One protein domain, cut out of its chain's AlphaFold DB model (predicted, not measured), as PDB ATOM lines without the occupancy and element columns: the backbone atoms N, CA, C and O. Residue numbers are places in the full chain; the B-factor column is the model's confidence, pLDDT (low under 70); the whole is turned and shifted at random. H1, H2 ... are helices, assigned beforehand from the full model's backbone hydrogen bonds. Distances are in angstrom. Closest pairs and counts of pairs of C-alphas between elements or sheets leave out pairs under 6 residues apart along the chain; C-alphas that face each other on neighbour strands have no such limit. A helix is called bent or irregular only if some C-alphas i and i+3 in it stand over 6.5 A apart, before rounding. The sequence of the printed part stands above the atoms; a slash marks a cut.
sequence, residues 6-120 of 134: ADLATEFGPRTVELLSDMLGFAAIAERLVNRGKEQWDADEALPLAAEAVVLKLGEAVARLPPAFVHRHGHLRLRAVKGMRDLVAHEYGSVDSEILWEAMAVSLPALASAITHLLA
ATOM      1  N   ALA A   6      -4.910  10.492  53.838       87.56
ATOM      2  CA  ALA A   6      -6.166  10.959  54.428       87.56
ATOM      3  C   ALA A   6      -7.087  11.599  53.378       87.56
ATOM      4  O   ALA A   6      -8.262  11.249  53.307       87.56
ATOM      5  N   ASP A   7      -6.530  12.448  52.510       89.31
ATOM      6  CA  ASP A   7      -7.270  13.125  51.440       89.31
ATOM      7  C   ASP A   7      -7.908  12.102  50.488       89.31
ATOM      8  O   ASP A   7      -9.089  12.190  50.158       89.31
ATOM      9  N   LEU A   8      -7.154  11.060  50.122       90.88
ATOM     10  CA  LEU A   8      -7.637   9.975  49.266       90.88
ATOM     11  C   LEU A   8      -8.735   9.140  49.926       90.88
ATOM     12  O   LEU A   8      -9.675   8.728  49.246       90.88
ATOM     13  N   ALA A   9      -8.631   8.884  51.233       92.00
ATOM     14  CA  ALA A   9      -9.661   8.163  51.973       92.00
ATOM     15  C   ALA A   9     -10.961   8.973  52.067       92.00
ATOM     16  O   ALA A   9     -12.042   8.401  51.941       92.00
ATOM     17  N   THR A  10     -10.866  10.290  52.254       93.06
ATOM     18  CA  THR A  10     -12.024  11.191  52.268       93.06
ATOM     19  C   THR A  10     -12.664  11.304  50.888       93.06
ATOM     20  O   THR A  10     -13.887  11.280  50.776       93.06
ATOM     21  N   GLU A  11     -11.858  11.403  49.833       93.75
ATOM     22  CA  GLU A  11     -12.351  11.664  48.484       93.75
ATOM     23  C   GLU A  11     -12.833  10.408  47.742       93.75
ATOM     24  O   GLU A  11     -13.873  10.428  47.083       93.75
ATOM     25  N   PHE A  12     -12.090   9.305  47.841       94.38
ATOM     26  CA  PHE A  12     -12.353   8.064  47.101       94.38
ATOM     27  C   PHE A  12     -12.724   6.890  48.013       94.38
ATOM     28  O   PHE A  12     -12.887   5.763  47.540       94.38
ATOM     29  N   GLY A  13     -12.859   7.136  49.314       94.50
ATOM     30  CA  GLY A  13     -13.213   6.140  50.316       94.50
ATOM     31  C   GLY A  13     -12.007   5.375  50.881       94.50
ATOM     32  O   GLY A  13     -10.992   5.189  50.200       94.50
ATOM     33  N   PRO A  14     -12.122   4.847  52.114       93.56
ATOM     34  CA  PRO A  14     -11.037   4.129  52.790       93.56
ATOM     35  C   PRO A  14     -10.596   2.877  52.023       93.56
ATOM     36  O   PRO A  14      -9.410   2.549  51.989       93.56
ATOM     37  N   ARG A  15     -11.530   2.227  51.316       95.31
ATOM     38  CA  ARG A  15     -11.236   1.035  50.516       95.31
ATOM     39  C   ARG A  15     -10.248   1.308  49.380       95.31
ATOM     40  O   ARG A  15      -9.469   0.427  49.038       95.31
ATOM     41  N   THR A  16     -10.237   2.518  48.819       96.12
ATOM     42  CA  THR A  16      -9.267   2.903  47.782       96.12
ATOM     43  C   THR A  16      -7.847   2.869  48.337       96.12
ATOM     44  O   THR A  16      -6.950   2.314  47.714       96.12
ATOM     45  N   VAL A  17      -7.648   3.390  49.547       95.62
ATOM     46  CA  VAL A  17      -6.343   3.384  50.219       95.62
ATOM     47  C   VAL A  17      -5.889   1.966  50.575       95.62
ATOM     48  O   VAL A  17      -4.703   1.654  50.447       95.62
ATOM     49  N   GLU A  18      -6.813   1.100  50.993       96.31
ATOM     50  CA  GLU A  18      -6.536  -0.323  51.224       96.31
ATOM     51  C   GLU A  18      -6.082  -1.013  49.935       96.31
ATOM     52  O   GLU A  18      -5.018  -1.618  49.923       96.31
ATOM     53  N   LEU A  19      -6.813  -0.835  48.827       97.31
ATOM     54  CA  LEU A  19      -6.451  -1.410  47.527       97.31
ATOM     55  C   LEU A  19      -5.081  -0.918  47.039       97.31
ATOM     56  O   LEU A  19      -4.281  -1.717  46.564       97.31
ATOM     57  N   LEU A  20      -4.776   0.374  47.189       96.69
ATOM     58  CA  LEU A  20      -3.453   0.913  46.858       96.69
ATOM     59  C   LEU A  20      -2.352   0.306  47.742       96.69
ATOM     60  O   LEU A  20      -1.259   0.027  47.256       96.69
ATOM     61  N   SER A  21      -2.641   0.061  49.023       96.50
ATOM     62  CA  SER A  21      -1.704  -0.606  49.936       96.50
ATOM     63  C   SER A  21      -1.498  -2.079  49.549       96.50
ATOM     64  O   SER A  21      -0.362  -2.550  49.541       96.50
ATOM     65  N   ASP A  22      -2.559  -2.786  49.148       97.38
ATOM     66  CA  ASP A  22      -2.483  -4.161  48.634       97.38
ATOM     67  C   ASP A  22      -1.608  -4.227  47.372       97.38
ATOM     68  O   ASP A  22      -0.746  -5.099  47.251       97.38
ATOM     69  N   MET A  23      -1.768  -3.266  46.454       97.38
ATOM     70  CA  MET A  23      -0.941  -3.158  45.246       97.38
ATOM     71  C   MET A  23       0.551  -3.012  45.573       97.38
ATOM     72  O   MET A  23       1.375  -3.651  44.918       97.38
ATOM     73  N   LEU A  24       0.912  -2.230  46.599       97.81
ATOM     74  CA  LEU A  24       2.300  -2.136  47.074       97.81
ATOM     75  C   LEU A  24       2.801  -3.468  47.649       97.81
ATOM     76  O   LEU A  24       3.937  -3.864  47.391       97.81
ATOM     77  N   GLY A  25       1.948  -4.193  48.377       97.94
ATOM     78  CA  GLY A  25       2.264  -5.535  48.866       97.94
ATOM     79  C   GLY A  25       2.570  -6.517  47.729       97.94
ATOM     80  O   GLY A  25       3.547  -7.267  47.801       97.94
ATOM     81  N   PHE A  26       1.784  -6.482  46.652       97.69
ATOM     82  CA  PHE A  26       2.026  -7.292  45.456       97.69
ATOM     83  C   PHE A  26       3.294  -6.875  44.705       97.69
ATOM     84  O   PHE A  26       4.059  -7.744  44.289       97.69
ATOM     85  N   ALA A  27       3.568  -5.572  44.600       96.88
ATOM     86  CA  ALA A  27       4.809  -5.076  44.012       96.88
ATOM     87  C   ALA A  27       6.051  -5.560  44.777       96.88
ATOM     88  O   ALA A  27       7.018  -5.991  44.158       96.88
ATOM     89  N   ALA A  28       5.996  -5.601  46.111       98.06
ATOM     90  CA  ALA A  28       7.084  -6.147  46.920       98.06
ATOM     91  C   ALA A  28       7.283  -7.662  46.711       98.06
ATOM     92  O   ALA A  28       8.398  -8.167  46.843       98.06
ATOM     93  N   ILE A  29       6.219  -8.422  46.410       97.94
ATOM     94  CA  ILE A  29       6.355  -9.835  46.016       97.94
ATOM     95  C   ILE A  29       7.086  -9.924  44.676       97.94
ATOM     96  O   ILE A  29       8.061 -10.665  44.589       97.94
ATOM     97  N   ALA A  30       6.654  -9.161  43.669       97.00
ATOM     98  CA  ALA A  30       7.299  -9.143  42.357       97.00
ATOM     99  C   ALA A  30       8.782  -8.771  42.439       97.00
ATOM    100  O   ALA A  30       9.613  -9.455  41.853       97.00
ATOM    101  N   GLU A  31       9.124  -7.757  43.233       97.62
ATOM    102  CA  GLU A  31      10.511  -7.361  43.476       97.62
ATOM    103  C   GLU A  31      11.341  -8.529  44.029       97.62
ATOM    104  O   GLU A  31      12.439  -8.798  43.546       97.62
ATOM    105  N   ARG A  32      10.808  -9.294  44.992       98.12
ATOM    106  CA  ARG A  32      11.499 -10.487  45.510       98.12
ATOM    107  C   ARG A  32      11.685 -11.578  44.461       98.12
ATOM    108  O   ARG A  32      12.689 -12.279  44.541       98.12
ATOM    109  N   LEU A  33      10.747 -11.740  43.525       97.38
ATOM    110  CA  LEU A  33      10.883 -12.692  42.416       97.38
ATOM    111  C   LEU A  33      11.990 -12.241  41.454       97.38
ATOM    112  O   LEU A  33      12.890 -13.018  41.160       97.38
ATOM    113  N   VAL A  34      11.976 -10.971  41.042       97.00
ATOM    114  CA  VAL A  34      12.976 -10.387  40.129       97.00
ATOM    115  C   VAL A  34      14.376 -10.397  40.744       97.00
ATOM    116  O   VAL A  34      15.350 -10.719  40.067       97.00
ATOM    117  N   ASN A  35      14.491 -10.141  42.051       97.81
ATOM    118  CA  ASN A  35      15.766 -10.167  42.772       97.81
ATOM    119  C   ASN A  35      16.414 -11.560  42.847       97.81
ATOM    120  O   ASN A  35      17.569 -11.668  43.255       97.81
ATOM    121  N   ARG A  36      15.710 -12.631  42.446       97.12
ATOM    122  CA  ARG A  36      16.318 -13.959  42.244       97.12
ATOM    123  C   ARG A  36      17.239 -13.999  41.023       97.12
ATOM    124  O   ARG A  36      18.070 -14.895  40.953       97.12
ATOM    125  N   GLY A  37      17.115 -13.031  40.115       97.06
ATOM    126  CA  GLY A  37      17.905 -12.919  38.895       97.06
ATOM    127  C   GLY A  37      17.227 -13.554  37.680       97.06
ATOM    128  O   GLY A  37      16.428 -14.483  37.802       97.06
ATOM    129  N   LYS A  38      17.571 -13.038  36.493       95.62
ATOM    130  CA  LYS A  38      17.008 -13.486  35.211       95.62
ATOM    131  C   LYS A  38      17.370 -14.939  34.888       95.62
ATOM    132  O   LYS A  38      16.541 -15.670  34.374       95.62
ATOM    133  N   GLU A  39      18.571 -15.375  35.258       96.94
ATOM    134  CA  GLU A  39      19.005 -16.763  35.062       96.94
ATOM    135  C   GLU A  39      18.087 -17.758  35.793       96.94
ATOM    136  O   GLU A  39      17.614 -18.720  35.198       96.94
ATOM    137  N   GLN A  40      17.767 -17.498  37.064       96.75
ATOM    138  CA  GLN A  40      16.848 -18.338  37.838       96.75
ATOM    139  C   GLN A  40      15.421 -18.249  37.317       96.75
ATOM    140  O   GLN A  40      14.727 -19.257  37.314       96.75
ATOM    141  N   TRP A  41      14.994 -17.068  36.876       96.06
ATOM    142  CA  TRP A  41      13.695 -16.888  36.236       96.06
ATOM    143  C   TRP A  41      13.536 -17.759  34.984       96.06
ATOM    144  O   TRP A  41      12.491 -18.375  34.803       96.06
ATOM    145  N   ASP A  42      14.579 -17.851  34.158       93.81
ATOM    146  CA  ASP A  42      14.566 -18.653  32.929       93.81
ATOM    147  C   ASP A  42      14.705 -20.158  33.197       93.81
ATOM    148  O   ASP A  42      14.261 -20.978  32.393       93.81
ATOM    149  N   ALA A  43      15.319 -20.529  34.323       95.44
ATOM    150  CA  ALA A  43      15.562 -21.918  34.700       95.44
ATOM    151  C   ALA A  43      14.436 -22.556  35.540       95.44
ATOM    152  O   ALA A  43      14.364 -23.785  35.605       95.44
ATOM    153  N   ASP A  44      13.592 -21.760  36.204       94.81
ATOM    154  CA  ASP A  44      12.550 -22.225  37.126       94.81
ATOM    155  C   ASP A  44      11.175 -21.659  36.746       94.81
ATOM    156  O   ASP A  44      10.846 -20.508  37.044       94.81
ATOM    157  N   GLU A  45      10.337 -22.506  36.138       91.12
ATOM    158  CA  GLU A  45       8.973 -22.164  35.708       91.12
ATOM    159  C   GLU A  45       8.071 -21.665  36.850       91.12
ATOM    160  O   GLU A  45       7.094 -20.953  36.606       91.12
ATOM    161  N   ALA A  46       8.407 -21.960  38.111       94.19
ATOM    162  CA  ALA A  46       7.653 -21.463  39.253       94.19
ATOM    163  C   ALA A  46       7.740 -19.934  39.400       94.19
ATOM    164  O   ALA A  46       6.809 -19.327  39.938       94.19
ATOM    165  N   LEU A  47       8.822 -19.294  38.938       95.25
ATOM    166  CA  LEU A  47       8.999 -17.843  39.049       95.25
ATOM    167  C   LEU A  47       8.069 -17.065  38.096       95.25
ATOM    168  O   LEU A  47       7.317 -16.222  38.603       95.25
ATOM    169  N   PRO A  48       8.016 -17.367  36.781       92.88
ATOM    170  CA  PRO A  48       6.993 -16.822  35.890       92.88
ATOM    171  C   PRO A  48       5.566 -17.098  36.381       92.88
ATOM    172  O   PRO A  48       4.767 -16.171  36.478       92.88
ATOM    173  N   LEU A  49       5.247 -18.328  36.805       93.19
ATOM    174  CA  LEU A  49       3.903 -18.664  37.303       93.19
ATOM    175  C   LEU A  49       3.521 -17.857  38.558       93.19
ATOM    176  O   LEU A  49       2.387 -17.388  38.704       93.19
ATOM    177  N   ALA A  50       4.466 -17.645  39.477       95.12
ATOM    178  CA  ALA A  50       4.245 -16.784  40.634       95.12
ATOM    179  C   ALA A  50       4.028 -15.317  40.225       95.12
ATOM    180  O   ALA A  50       3.199 -14.627  40.827       95.12
ATOM    181  N   ALA A  51       4.734 -14.839  39.200       94.81
ATOM    182  CA  ALA A  51       4.557 -13.495  38.668       94.81
ATOM    183  C   ALA A  51       3.216 -13.312  37.944       94.81
ATOM    184  O   ALA A  51       2.561 -12.287  38.146       94.81
ATOM    185  N   GLU A  52       2.737 -14.306  37.195       93.88
ATOM    186  CA  GLU A  52       1.379 -14.308  36.637       93.88
ATOM    187  C   GLU A  52       0.339 -14.144  37.752       93.88
ATOM    188  O   GLU A  52      -0.536 -13.277  37.681       93.88
ATOM    189  N   ALA A  53       0.482 -14.892  38.851       94.44
ATOM    190  CA  ALA A  53      -0.399 -14.755  40.008       94.44
ATOM    191  C   ALA A  53      -0.348 -13.344  40.632       94.44
ATOM    192  O   ALA A  53      -1.374 -12.840  41.103       94.44
ATOM    193  N   VAL A  54       0.817 -12.687  40.630       95.94
ATOM    194  CA  VAL A  54       0.951 -11.285  41.054       95.94
ATOM    195  C   VAL A  54       0.201 -10.351  40.104       95.94
ATOM    196  O   VAL A  54      -0.579  -9.522  40.579       95.94
ATOM    197  N   VAL A  55       0.362 -10.503  38.787       94.62
ATOM    198  CA  VAL A  55      -0.353  -9.701  37.778       94.62
ATOM    199  C   VAL A  55      -1.864  -9.833  37.939       94.62
ATOM    200  O   VAL A  55      -2.572  -8.824  37.945       94.62
ATOM    201  N   LEU A  56      -2.369 -11.056  38.111       93.88
ATOM    202  CA  LEU A  56      -3.799 -11.314  38.278       93.88
ATOM    203  C   LEU A  56      -4.357 -10.594  39.511       93.88
ATOM    204  O   LEU A  56      -5.382  -9.913  39.423       93.88
ATOM    205  N   LYS A  57      -3.662 -10.692  40.652       95.50
ATOM    206  CA  LYS A  57      -4.054 -10.018  41.901       95.50
ATOM    207  C   LYS A  57      -3.981  -8.497  41.784       95.50
ATOM    208  O   LYS A  57      -4.881  -7.802  42.255       95.50
ATOM    209  N   LEU A  58      -2.943  -7.982  41.128       95.88
ATOM    210  CA  LEU A  58      -2.772  -6.554  40.891       95.88
ATOM    211  C   LEU A  58      -3.891  -6.004  39.997       95.88
ATOM    212  O   LEU A  58      -4.497  -4.985  40.322       95.88
ATOM    213  N   GLY A  59      -4.210  -6.694  38.900       93.12
ATOM    214  CA  GLY A  59      -5.295  -6.310  38.003       93.12
ATOM    215  C   GLY A  59      -6.671  -6.369  38.667       93.12
ATOM    216  O   GLY A  59      -7.491  -5.483  38.436       93.12
ATOM    217  N   GLU A  60      -6.912  -7.349  39.542       94.25
ATOM    218  CA  GLU A  60      -8.137  -7.422  40.348       94.25
ATOM    219  C   GLU A  60      -8.250  -6.241  41.325       94.25
ATOM    220  O   GLU A  60      -9.317  -5.635  41.442       94.25
ATOM    221  N   ALA A  61      -7.155  -5.857  41.990       95.50
ATOM    222  CA  ALA A  61      -7.140  -4.675  42.851       95.50
ATOM    223  C   ALA A  61      -7.452  -3.399  42.052       95.50
ATOM    224  O   ALA A  61      -8.289  -2.597  42.469       95.50
ATOM    225  N   VAL A  62      -6.855  -3.255  40.863       94.88
ATOM    226  CA  VAL A  62      -7.122  -2.133  39.952       94.88
ATOM    227  C   VAL A  62      -8.577  -2.105  39.482       94.88
ATOM    228  O   VAL A  62      -9.177  -1.033  39.434       94.88
ATOM    229  N   ALA A  63      -9.167  -3.258  39.160       93.38
ATOM    230  CA  ALA A  63     -10.556  -3.352  38.709       93.38
ATOM    231  C   ALA A  63     -11.570  -2.909  39.778       93.38
ATOM    232  O   ALA A  63     -12.677  -2.494  39.441       93.38
ATOM    233  N   ARG A  64     -11.184  -2.970  41.058       95.31
ATOM    234  CA  ARG A  64     -12.003  -2.547  42.203       95.31
ATOM    235  C   ARG A  64     -11.827  -1.075  42.573       95.31
ATOM    236  O   ARG A  64     -12.557  -0.587  43.435       95.31
ATOM    237  N   LEU A  65     -10.879  -0.366  41.959       95.88
ATOM    238  CA  LEU A  65     -10.704   1.063  42.203       95.88
ATOM    239  C   LEU A  65     -11.900   1.857  41.651       95.88
ATOM    240  O   LEU A  65     -12.412   1.534  40.575       95.88
ATOM    241  N   PRO A  66     -12.325   2.941  42.326       95.75
ATOM    242  CA  PRO A  66     -13.391   3.793  41.820       95.75
ATOM    243  C   PRO A  66     -13.067   4.348  40.422       95.75
ATOM    244  O   PRO A  66     -11.957   4.846  40.205       95.75
ATOM    245  N   PRO A  67     -14.027   4.381  39.477       93.94
ATOM    246  CA  PRO A  67     -13.791   4.935  38.141       93.94
ATOM    247  C   PRO A  67     -13.284   6.384  38.160       93.94
ATOM    248  O   PRO A  67     -12.425   6.753  37.359       93.94
ATOM    249  N   ALA A  68     -13.766   7.192  39.111       94.25
ATOM    250  CA  ALA A  68     -13.321   8.571  39.306       94.25
ATOM    251  C   ALA A  68     -11.830   8.662  39.678       94.25
ATOM    252  O   ALA A  68     -11.135   9.552  39.187       94.25
ATOM    253  N   PHE A  69     -11.331   7.722  40.489       95.19
ATOM    254  CA  PHE A  69      -9.914   7.628  40.837       95.19
ATOM    255  C   PHE A  69      -9.086   7.267  39.601       95.19
ATOM    256  O   PHE A  69      -8.150   7.979  39.245       95.19
ATOM    257  N   VAL A  70      -9.482   6.213  38.881       93.19
ATOM    258  CA  VAL A  70      -8.774   5.752  37.674       93.19
ATOM    259  C   VAL A  70      -8.712   6.842  36.600       93.19
ATOM    260  O   VAL A  70      -7.693   6.989  35.927       93.19
ATOM    261  N   HIS A  71      -9.786   7.618  36.433       92.25
ATOM    262  CA  HIS A  71      -9.815   8.732  35.488       92.25
ATOM    263  C   HIS A  71      -8.843   9.851  35.887       92.25
ATOM    264  O   HIS A  71      -8.101  10.352  35.046       92.25
ATOM    265  N   ARG A  72      -8.811  10.216  37.171       92.62
ATOM    266  CA  ARG A  72      -7.990  11.328  37.665       92.62
ATOM    267  C   ARG A  72      -6.509  11.002  37.756       92.62
ATOM    268  O   ARG A  72      -5.663  11.848  37.485       92.62
ATOM    269  N   HIS A  73      -6.196   9.758  38.089       91.81
ATOM    270  CA  HIS A  73      -4.833   9.263  38.213       91.81
ATOM    271  C   HIS A  73      -4.381   8.535  36.939       91.81
ATOM    272  O   HIS A  73      -3.705   7.510  36.993       91.81
ATOM    273  N   GLY A  74      -4.724   9.081  35.763       89.06
ATOM    274  CA  GLY A  74      -4.349   8.506  34.464       89.06
ATOM    275  C   GLY A  74      -2.834   8.359  34.256       89.06
ATOM    276  O   GLY A  74      -2.396   7.444  33.560       89.06
ATOM    277  N   HIS A  75      -2.032   9.191  34.929       88.50
ATOM    278  CA  HIS A  75      -0.567   9.107  34.938       88.50
ATOM    279  C   HIS A  75      -0.035   7.783  35.516       88.50
ATOM    280  O   HIS A  75       1.047   7.356  35.130       88.50
ATOM    281  N   LEU A  76      -0.801   7.093  36.373       90.94
ATOM    282  CA  LEU A  76      -0.442   5.775  36.915       90.94
ATOM    283  C   LEU A  76      -0.602   4.637  35.893       90.94
ATOM    284  O   LEU A  76      -0.275   3.493  36.192       90.94
ATOM    285  N   ARG A  77      -1.157   4.911  34.701       90.38
ATOM    286  CA  ARG A  77      -1.381   3.925  33.626       90.38
ATOM    287  C   ARG A  77      -2.104   2.645  34.082       90.38
ATOM    288  O   ARG A  77      -1.915   1.585  33.495       90.38
ATOM    289  N   LEU A  78      -3.014   2.740  35.056       91.69
ATOM    290  CA  LEU A  78      -3.761   1.600  35.624       91.69
ATOM    291  C   LEU A  78      -4.519   0.768  34.572       91.69
ATOM    292  O   LEU A  78      -4.712  -0.434  34.727       91.69
ATOM    293  N   ARG A  79      -4.909   1.388  33.453       87.44
ATOM    294  CA  ARG A  79      -5.522   0.680  32.317       87.44
ATOM    295  C   ARG A  79      -4.574  -0.335  31.673       87.44
ATOM    296  O   ARG A  79      -5.039  -1.383  31.244       87.44
ATOM    297  N   ALA A  80      -3.273  -0.047  31.629       86.56
ATOM    298  CA  ALA A  80      -2.268  -0.978  31.119       86.56
ATOM    299  C   ALA A  80      -2.120  -2.195  32.043       86.56
ATOM    300  O   ALA A  80      -2.046  -3.317  31.559       86.56
ATOM    301  N   VAL A  81      -2.189  -1.990  33.364       87.94
ATOM    302  CA  VAL A  81      -2.198  -3.083  34.352       87.94
ATOM    303  C   VAL A  81      -3.399  -4.004  34.143       87.94
ATOM    304  O   VAL A  81      -3.249  -5.223  34.116       87.94
ATOM    305  N   LYS A  82      -4.590  -3.429  33.929       86.06
ATOM    306  CA  LYS A  82      -5.785  -4.213  33.590       86.06
ATOM    307  C   LYS A  82      -5.594  -4.992  32.282       86.06
ATOM    308  O   LYS A  82      -5.936  -6.167  32.241       86.06
ATOM    309  N   GLY A  83      -5.031  -4.360  31.251       85.75
ATOM    310  CA  GLY A  83      -4.729  -5.016  29.978       85.75
ATOM    311  C   GLY A  83      -3.783  -6.209  30.133       85.75
ATOM    312  O   GLY A  83      -4.061  -7.268  29.587       85.75
ATOM    313  N   MET A  84      -2.728  -6.074  30.943       85.00
ATOM    314  CA  MET A  84      -1.801  -7.174  31.230       85.00
ATOM    315  C   MET A  84      -2.485  -8.324  31.982       85.00
ATOM    316  O   MET A  84      -2.292  -9.487  31.647       85.00
ATOM    317  N   ARG A  85      -3.345  -8.016  32.961       86.62
ATOM    318  CA  ARG A  85      -4.170  -9.032  33.633       86.62
ATOM    319  C   ARG A  85      -5.108  -9.740  32.664       86.62
ATOM    320  O   ARG A  85      -5.293 -10.943  32.783       86.62
ATOM    321  N   ASP A  86      -5.711  -9.003  31.738       85.25
ATOM    322  CA  ASP A  86      -6.596  -9.588  30.735       85.25
ATOM    323  C   ASP A  86      -5.802 -10.487  29.768       85.25
ATOM    324  O   ASP A  86      -6.289 -11.569  29.455       85.25
ATOM    325  N   LEU A  87      -4.574 -10.119  29.386       83.69
ATOM    326  CA  LEU A  87      -3.669 -10.979  28.610       83.69
ATOM    327  C   LEU A  87      -3.353 -12.285  29.361       83.69
ATOM    328  O   LEU A  87      -3.667 -13.362  28.860       83.69
ATOM    329  N   VAL A  88      -2.849 -12.188  30.600       84.81
ATOM    330  CA  VAL A  88      -2.510 -13.351  31.451       84.81
ATOM    331  C   VAL A  88      -3.718 -14.258  31.706       84.81
ATOM    332  O   VAL A  88      -3.585 -15.473  31.747       84.81
ATOM    333  N   ALA A  89      -4.915 -13.693  31.879       80.81
ATOM    334  CA  ALA A  89      -6.111 -14.480  32.174       80.81
ATOM    335  C   ALA A  89      -6.698 -15.218  30.955       80.81
ATOM    336  O   ALA A  89      -7.428 -16.190  31.149       80.81
ATOM    337  N   HIS A  90      -6.455 -14.740  29.727       78.06
ATOM    338  CA  HIS A  90      -7.032 -15.327  28.509       78.06
ATOM    339  C   HIS A  90      -6.055 -16.231  27.756       78.06
ATOM    340  O   HIS A  90      -6.495 -17.202  27.138       78.06
ATOM    341  N   GLU A  91      -4.753 -15.948  27.802       67.81
ATOM    342  CA  GLU A  91      -3.739 -16.797  27.181       67.81
ATOM    343  C   GLU A  91      -3.433 -17.998  28.082       67.81
ATOM    344  O   GLU A  91      -2.390 -18.087  28.714       67.81
ATOM    345  N   TYR A  92      -4.359 -18.966  28.109       55.47
ATOM    346  CA  TYR A  92      -4.223 -20.277  28.769       55.47
ATOM    347  C   TYR A  92      -2.952 -21.072  28.374       55.47
ATOM    348  O   TYR A  92      -2.721 -22.154  28.912       55.47
ATOM    349  N   GLY A  93      -2.144 -20.565  27.438       56.31
ATOM    350  CA  GLY A  93      -0.793 -21.022  27.140       56.31
ATOM    351  C   GLY A  93       0.182 -19.861  27.300       56.31
ATOM    352  O   GLY A  93       0.394 -19.138  26.339       56.31
ATOM    353  N   SER A  94       0.719 -19.721  28.512       62.44
ATOM    354  CA  SER A  94       1.928 -18.978  28.898       62.44
ATOM    355  C   SER A  94       2.111 -17.599  28.255       62.44
ATOM    356  O   SER A  94       2.534 -17.489  27.104       62.44
ATOM    357  N   VAL A  95       1.921 -16.535  29.041       76.44
ATOM    358  CA  VAL A  95       2.392 -15.204  28.627       76.44
ATOM    359  C   VAL A  95       3.895 -15.267  28.382       76.44
ATOM    360  O   VAL A  95       4.625 -15.907  29.140       76.44
ATOM    361  N   ASP A  96       4.350 -14.607  27.317       86.31
ATOM    362  CA  ASP A  96       5.770 -14.516  26.990       86.31
ATOM    363  C   ASP A  96       6.571 -14.106  28.240       86.31
ATOM    364  O   ASP A  96       6.352 -13.044  28.834       86.31
ATOM    365  N   SER A  97       7.479 -14.992  28.652       88.75
ATOM    366  CA  SER A  97       8.258 -14.857  29.882       88.75
ATOM    367  C   SER A  97       9.100 -13.577  29.896       88.75
ATOM    368  O   SER A  97       9.287 -12.984  30.959       88.75
ATOM    369  N   GLU A  98       9.552 -13.096  28.731       90.56
ATOM    370  CA  GLU A  98      10.280 -11.828  28.612       90.56
ATOM    371  C   GLU A  98       9.361 -10.633  28.869       90.56
ATOM    372  O   GLU A  98       9.718  -9.718  29.615       90.56
ATOM    373  N   ILE A  99       8.142 -10.658  28.318       90.00
ATOM    374  CA  ILE A  99       7.135  -9.616  28.561       90.00
ATOM    375  C   ILE A  99       6.769  -9.579  30.048       90.00
ATOM    376  O   ILE A  99       6.643  -8.503  30.645       90.00
ATOM    377  N   LEU A 100       6.609 -10.751  30.667       92.38
ATOM    378  CA  LEU A 100       6.300 -10.850  32.088       92.38
ATOM    379  C   LEU A 100       7.467 -10.361  32.955       92.38
ATOM    380  O   LEU A 100       7.241  -9.617  33.913       92.38
ATOM    381  N   TRP A 101       8.706 -10.708  32.596       95.12
ATOM    382  CA  TRP A 101       9.901 -10.196  33.257       95.12
ATOM    383  C   TRP A 101       9.973  -8.669  33.183       95.12
ATOM    384  O   TRP A 101      10.129  -8.023  34.217       95.12
ATOM    385  N   GLU A 102       9.792  -8.064  32.006       93.88
ATOM    386  CA  GLU A 102       9.801  -6.602  31.847       93.88
ATOM    387  C   GLU A 102       8.702  -5.934  32.689       93.88
ATOM    388  O   GLU A 102       8.925  -4.916  33.360       93.88
ATOM    389  N   ALA A 103       7.509  -6.532  32.721       92.69
ATOM    390  CA  ALA A 103       6.416  -6.039  33.545       92.69
ATOM    391  C   ALA A 103       6.773  -6.050  35.040       92.69
ATOM    392  O   ALA A 103       6.506  -5.064  35.735       92.69
ATOM    393  N   MET A 104       7.394  -7.128  35.531       95.00
ATOM    394  CA  MET A 104       7.787  -7.267  36.936       95.00
ATOM    395  C   MET A 104       9.009  -6.420  37.306       95.00
ATOM    396  O   MET A 104       9.029  -5.832  38.383       95.00
ATOM    397  N   ALA A 105      10.021  -6.356  36.440       95.88
ATOM    398  CA  ALA A 105      11.313  -5.737  36.733       95.88
ATOM    399  C   ALA A 105      11.341  -4.227  36.463       95.88
ATOM    400  O   ALA A 105      12.143  -3.515  37.064       95.88
ATOM    401  N   VAL A 106      10.476  -3.725  35.575       93.50
ATOM    402  CA  VAL A 106      10.501  -2.319  35.136       93.50
ATOM    403  C   VAL A 106       9.182  -1.616  35.435       93.50
ATOM    404  O   VAL A 106       9.148  -0.608  36.144       93.50
ATOM    405  N   SER A 107       8.075  -2.147  34.915       92.69
ATOM    406  CA  SER A 107       6.789  -1.439  34.959       92.69
ATOM    407  C   SER A 107       6.186  -1.391  36.364       92.69
ATOM    408  O   SER A 107       5.700  -0.346  36.806       92.69
ATOM    409  N   LEU A 108       6.213  -2.515  37.081       94.62
ATOM    410  CA  LEU A 108       5.608  -2.629  38.404       94.62
ATOM    411  C   LEU A 108       6.340  -1.804  39.484       94.62
ATOM    412  O   LEU A 108       5.650  -1.117  40.241       94.62
ATOM    413  N   PRO A 109       7.687  -1.749  39.534       95.38
ATOM    414  CA  PRO A 109       8.404  -0.850  40.440       95.38
ATOM    415  C   PRO A 109       8.072   0.629  40.210       95.38
ATOM    416  O   PRO A 109       7.863   1.370  41.171       95.38
ATOM    417  N   ALA A 110       7.945   1.061  38.950       94.56
ATOM    418  CA  ALA A 110       7.558   2.435  38.626       94.56
ATOM    419  C   ALA A 110       6.143   2.768  39.137       94.56
ATOM    420  O   ALA A 110       5.923   3.825  39.735       94.56
ATOM    421  N   LEU A 111       5.191   1.844  38.966       95.31
ATOM    422  CA  LEU A 111       3.845   1.977  39.524       95.31
ATOM    423  C   LEU A 111       3.868   2.032  41.058       95.31
ATOM    424  O   LEU A 111       3.202   2.880  41.652       95.31
ATOM    425  N   ALA A 112       4.640   1.154  41.701       96.12
ATOM    426  CA  ALA A 112       4.750   1.096  43.155       96.12
ATOM    427  C   ALA A 112       5.345   2.383  43.740       96.12
ATOM    428  O   ALA A 112       4.835   2.906  44.731       96.12
ATOM    429  N   SER A 113       6.367   2.946  43.092       95.69
ATOM    430  CA  SER A 113       6.931   4.247  43.461       95.69
ATOM    431  C   SER A 113       5.875   5.352  43.374       95.69
ATOM    432  O   SER A 113       5.666   6.087  44.342       95.69
ATOM    433  N   ALA A 114       5.128   5.422  42.270       94.38
ATOM    434  CA  ALA A 114       4.090   6.434  42.093       94.38
ATOM    435  C   ALA A 114       2.949   6.303  43.124       94.38
ATOM    436  O   ALA A 114       2.498   7.308  43.675       94.38
ATOM    437  N   ILE A 115       2.519   5.077  43.445       95.12
ATOM    438  CA  ILE A 115       1.524   4.822  44.499       95.12
ATOM    439  C   ILE A 115       2.075   5.199  45.878       95.12
ATOM    440  O   ILE A 115       1.358   5.788  46.681       95.12
ATOM    441  N   THR A 116       3.346   4.909  46.152       95.44
ATOM    442  CA  THR A 116       3.992   5.285  47.417       95.44
ATOM    443  C   THR A 116       4.003   6.800  47.595       95.44
ATOM    444  O   THR A 116       3.632   7.292  48.658       95.44
ATOM    445  N   HIS A 117       4.343   7.553  46.545       93.00
ATOM    446  CA  HIS A 117       4.275   9.015  46.568       93.00
ATOM    447  C   HIS A 117       2.852   9.545  46.750       93.00
ATOM    448  O   HIS A 117       2.661  10.556  47.419       93.00
ATOM    449  N   LEU A 118       1.861   8.861  46.180       91.69
ATOM    450  CA  LEU A 118       0.454   9.213  46.326       91.69
ATOM    451  C   LEU A 118      -0.077   8.936  47.745       91.69
ATOM    452  O   LEU A 118      -0.930   9.656  48.241       91.69
ATOM    453  N   LEU A 119       0.422   7.900  48.417       91.44
ATOM    454  CA  LEU A 119       0.043   7.573  49.794       91.44
ATOM    455  C   LEU A 119       0.880   8.306  50.846       91.44
ATOM    456  O   LEU A 119       0.542   8.239  52.032       91.44
ATOM    457  N   ALA A 120       1.960   8.979  50.446       89.12
ATOM    458  CA  ALA A 120       2.786   9.745  51.362       89.12
ATOM    459  C   ALA A 120       1.921  10.796  52.081       89.12
ATOM    460  O   ALA A 120       1.021  11.382  51.474       89.12
TER     461      ALA A 120
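What this domain is: This is residues 6 to 120 of the 134 residues of the protein "DUF86 domain-containing protein" of Nakamurella silvestris (UniProt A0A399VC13). Two long helices, H2 and H4, lie side by side and run opposite ways, and one side of this pair is covered by H6, which packs on H4, and by the bent helix H7, whose arm H7b packs on H2 while H7a crosses toward the end of the pair near H3. The short helices H1 and H5 lie at one end of the elongated body and H3 at the other. The printed part has 115 residues, with seven named helices, H1 to H7 in order along the chain, and no named strand; the class is all helix. The whole is compact, with a radius of gyration of the C-alphas of 14.4 A, and the C-alphas span 46 by 27 by 20 A.

Where its parts are: H1, residues 6 to 12, begins with C-alpha 6 at (-6.166, 10.959, 54.428). H2, residues 14 to 34, is 30.8 A from first to last C-alpha. H3 is residues 38 to 43. H4, residues 46 to 63, is 25.7 A long and begins with C-alpha 46 at (7.653, -21.463, 39.253). H5 is residues 67 to 72, and H6, residues 78 to 90, is 18.7 A long. H7, residues 97 to 119, was assigned as one helix by its hydrogen bonds but is bent: C-alphas 105 and 108 are 6.7 A apart. Its arms are H7a, residues 97 to 105, 11.8 A long, and H7b, residues 108 to 119, 16.3 A long, ending with C-alpha 119 at (0.043, 7.573, 49.794).

How they stand to each other: H4 is the hub, touching four other helices. H4 and H2 touch at a shallow tilt of 16 degrees, opposite ways; their closest C-alphas, of Leu 19 and Ala 61, are 5.7 A apart. H6 touches H4 at a steep tilt of 52 degrees, closest at the C-alphas of Gly 59 and Lys 82, 4.9 A. H7a touches H4, with residues 48 to 52 of H4 alone, closest at the C-alphas of Pro 48 and Ser 97, 6.4 A. H7a also touches H2, with residues 27 to 34 of H2 alone, closest at the C-alphas of Ala 30 and Met 104, 5.8 A. H7b touches H2 at a shallow tilt of 32 degrees, only just short of steep, closest at the C-alphas of Leu 24 and Ala 112, 5.6 A. H6 and H7a are near each other. H1 and H2 touch only at the corner, closest at the C-alphas of Ala 9 and Val 17, 6.1 A. H3 and H4 only just touch, and only at the corner, with 3 pairs of C-alphas within 8 A, the closest those of Trp 41 and Leu 47, 5.6 A. H5 is close to H1 but not clearly touching, closest at the C-alphas of Phe 12 and Phe 69, 6.7 A. In H1 to H6, H7a and H7b every O i to N i+4 pair is within hydrogen-bond range.

The domain as a whole: The two C-alphas farthest apart, of Thr 10 and Ala 43, are 46.5 A apart. The printed part has no cut. The link from H6 to H7, 6 residues, is short; the other links are tight. Mean pLDDT of the printed part is 92.0, and residues 91 to 94 are under 70.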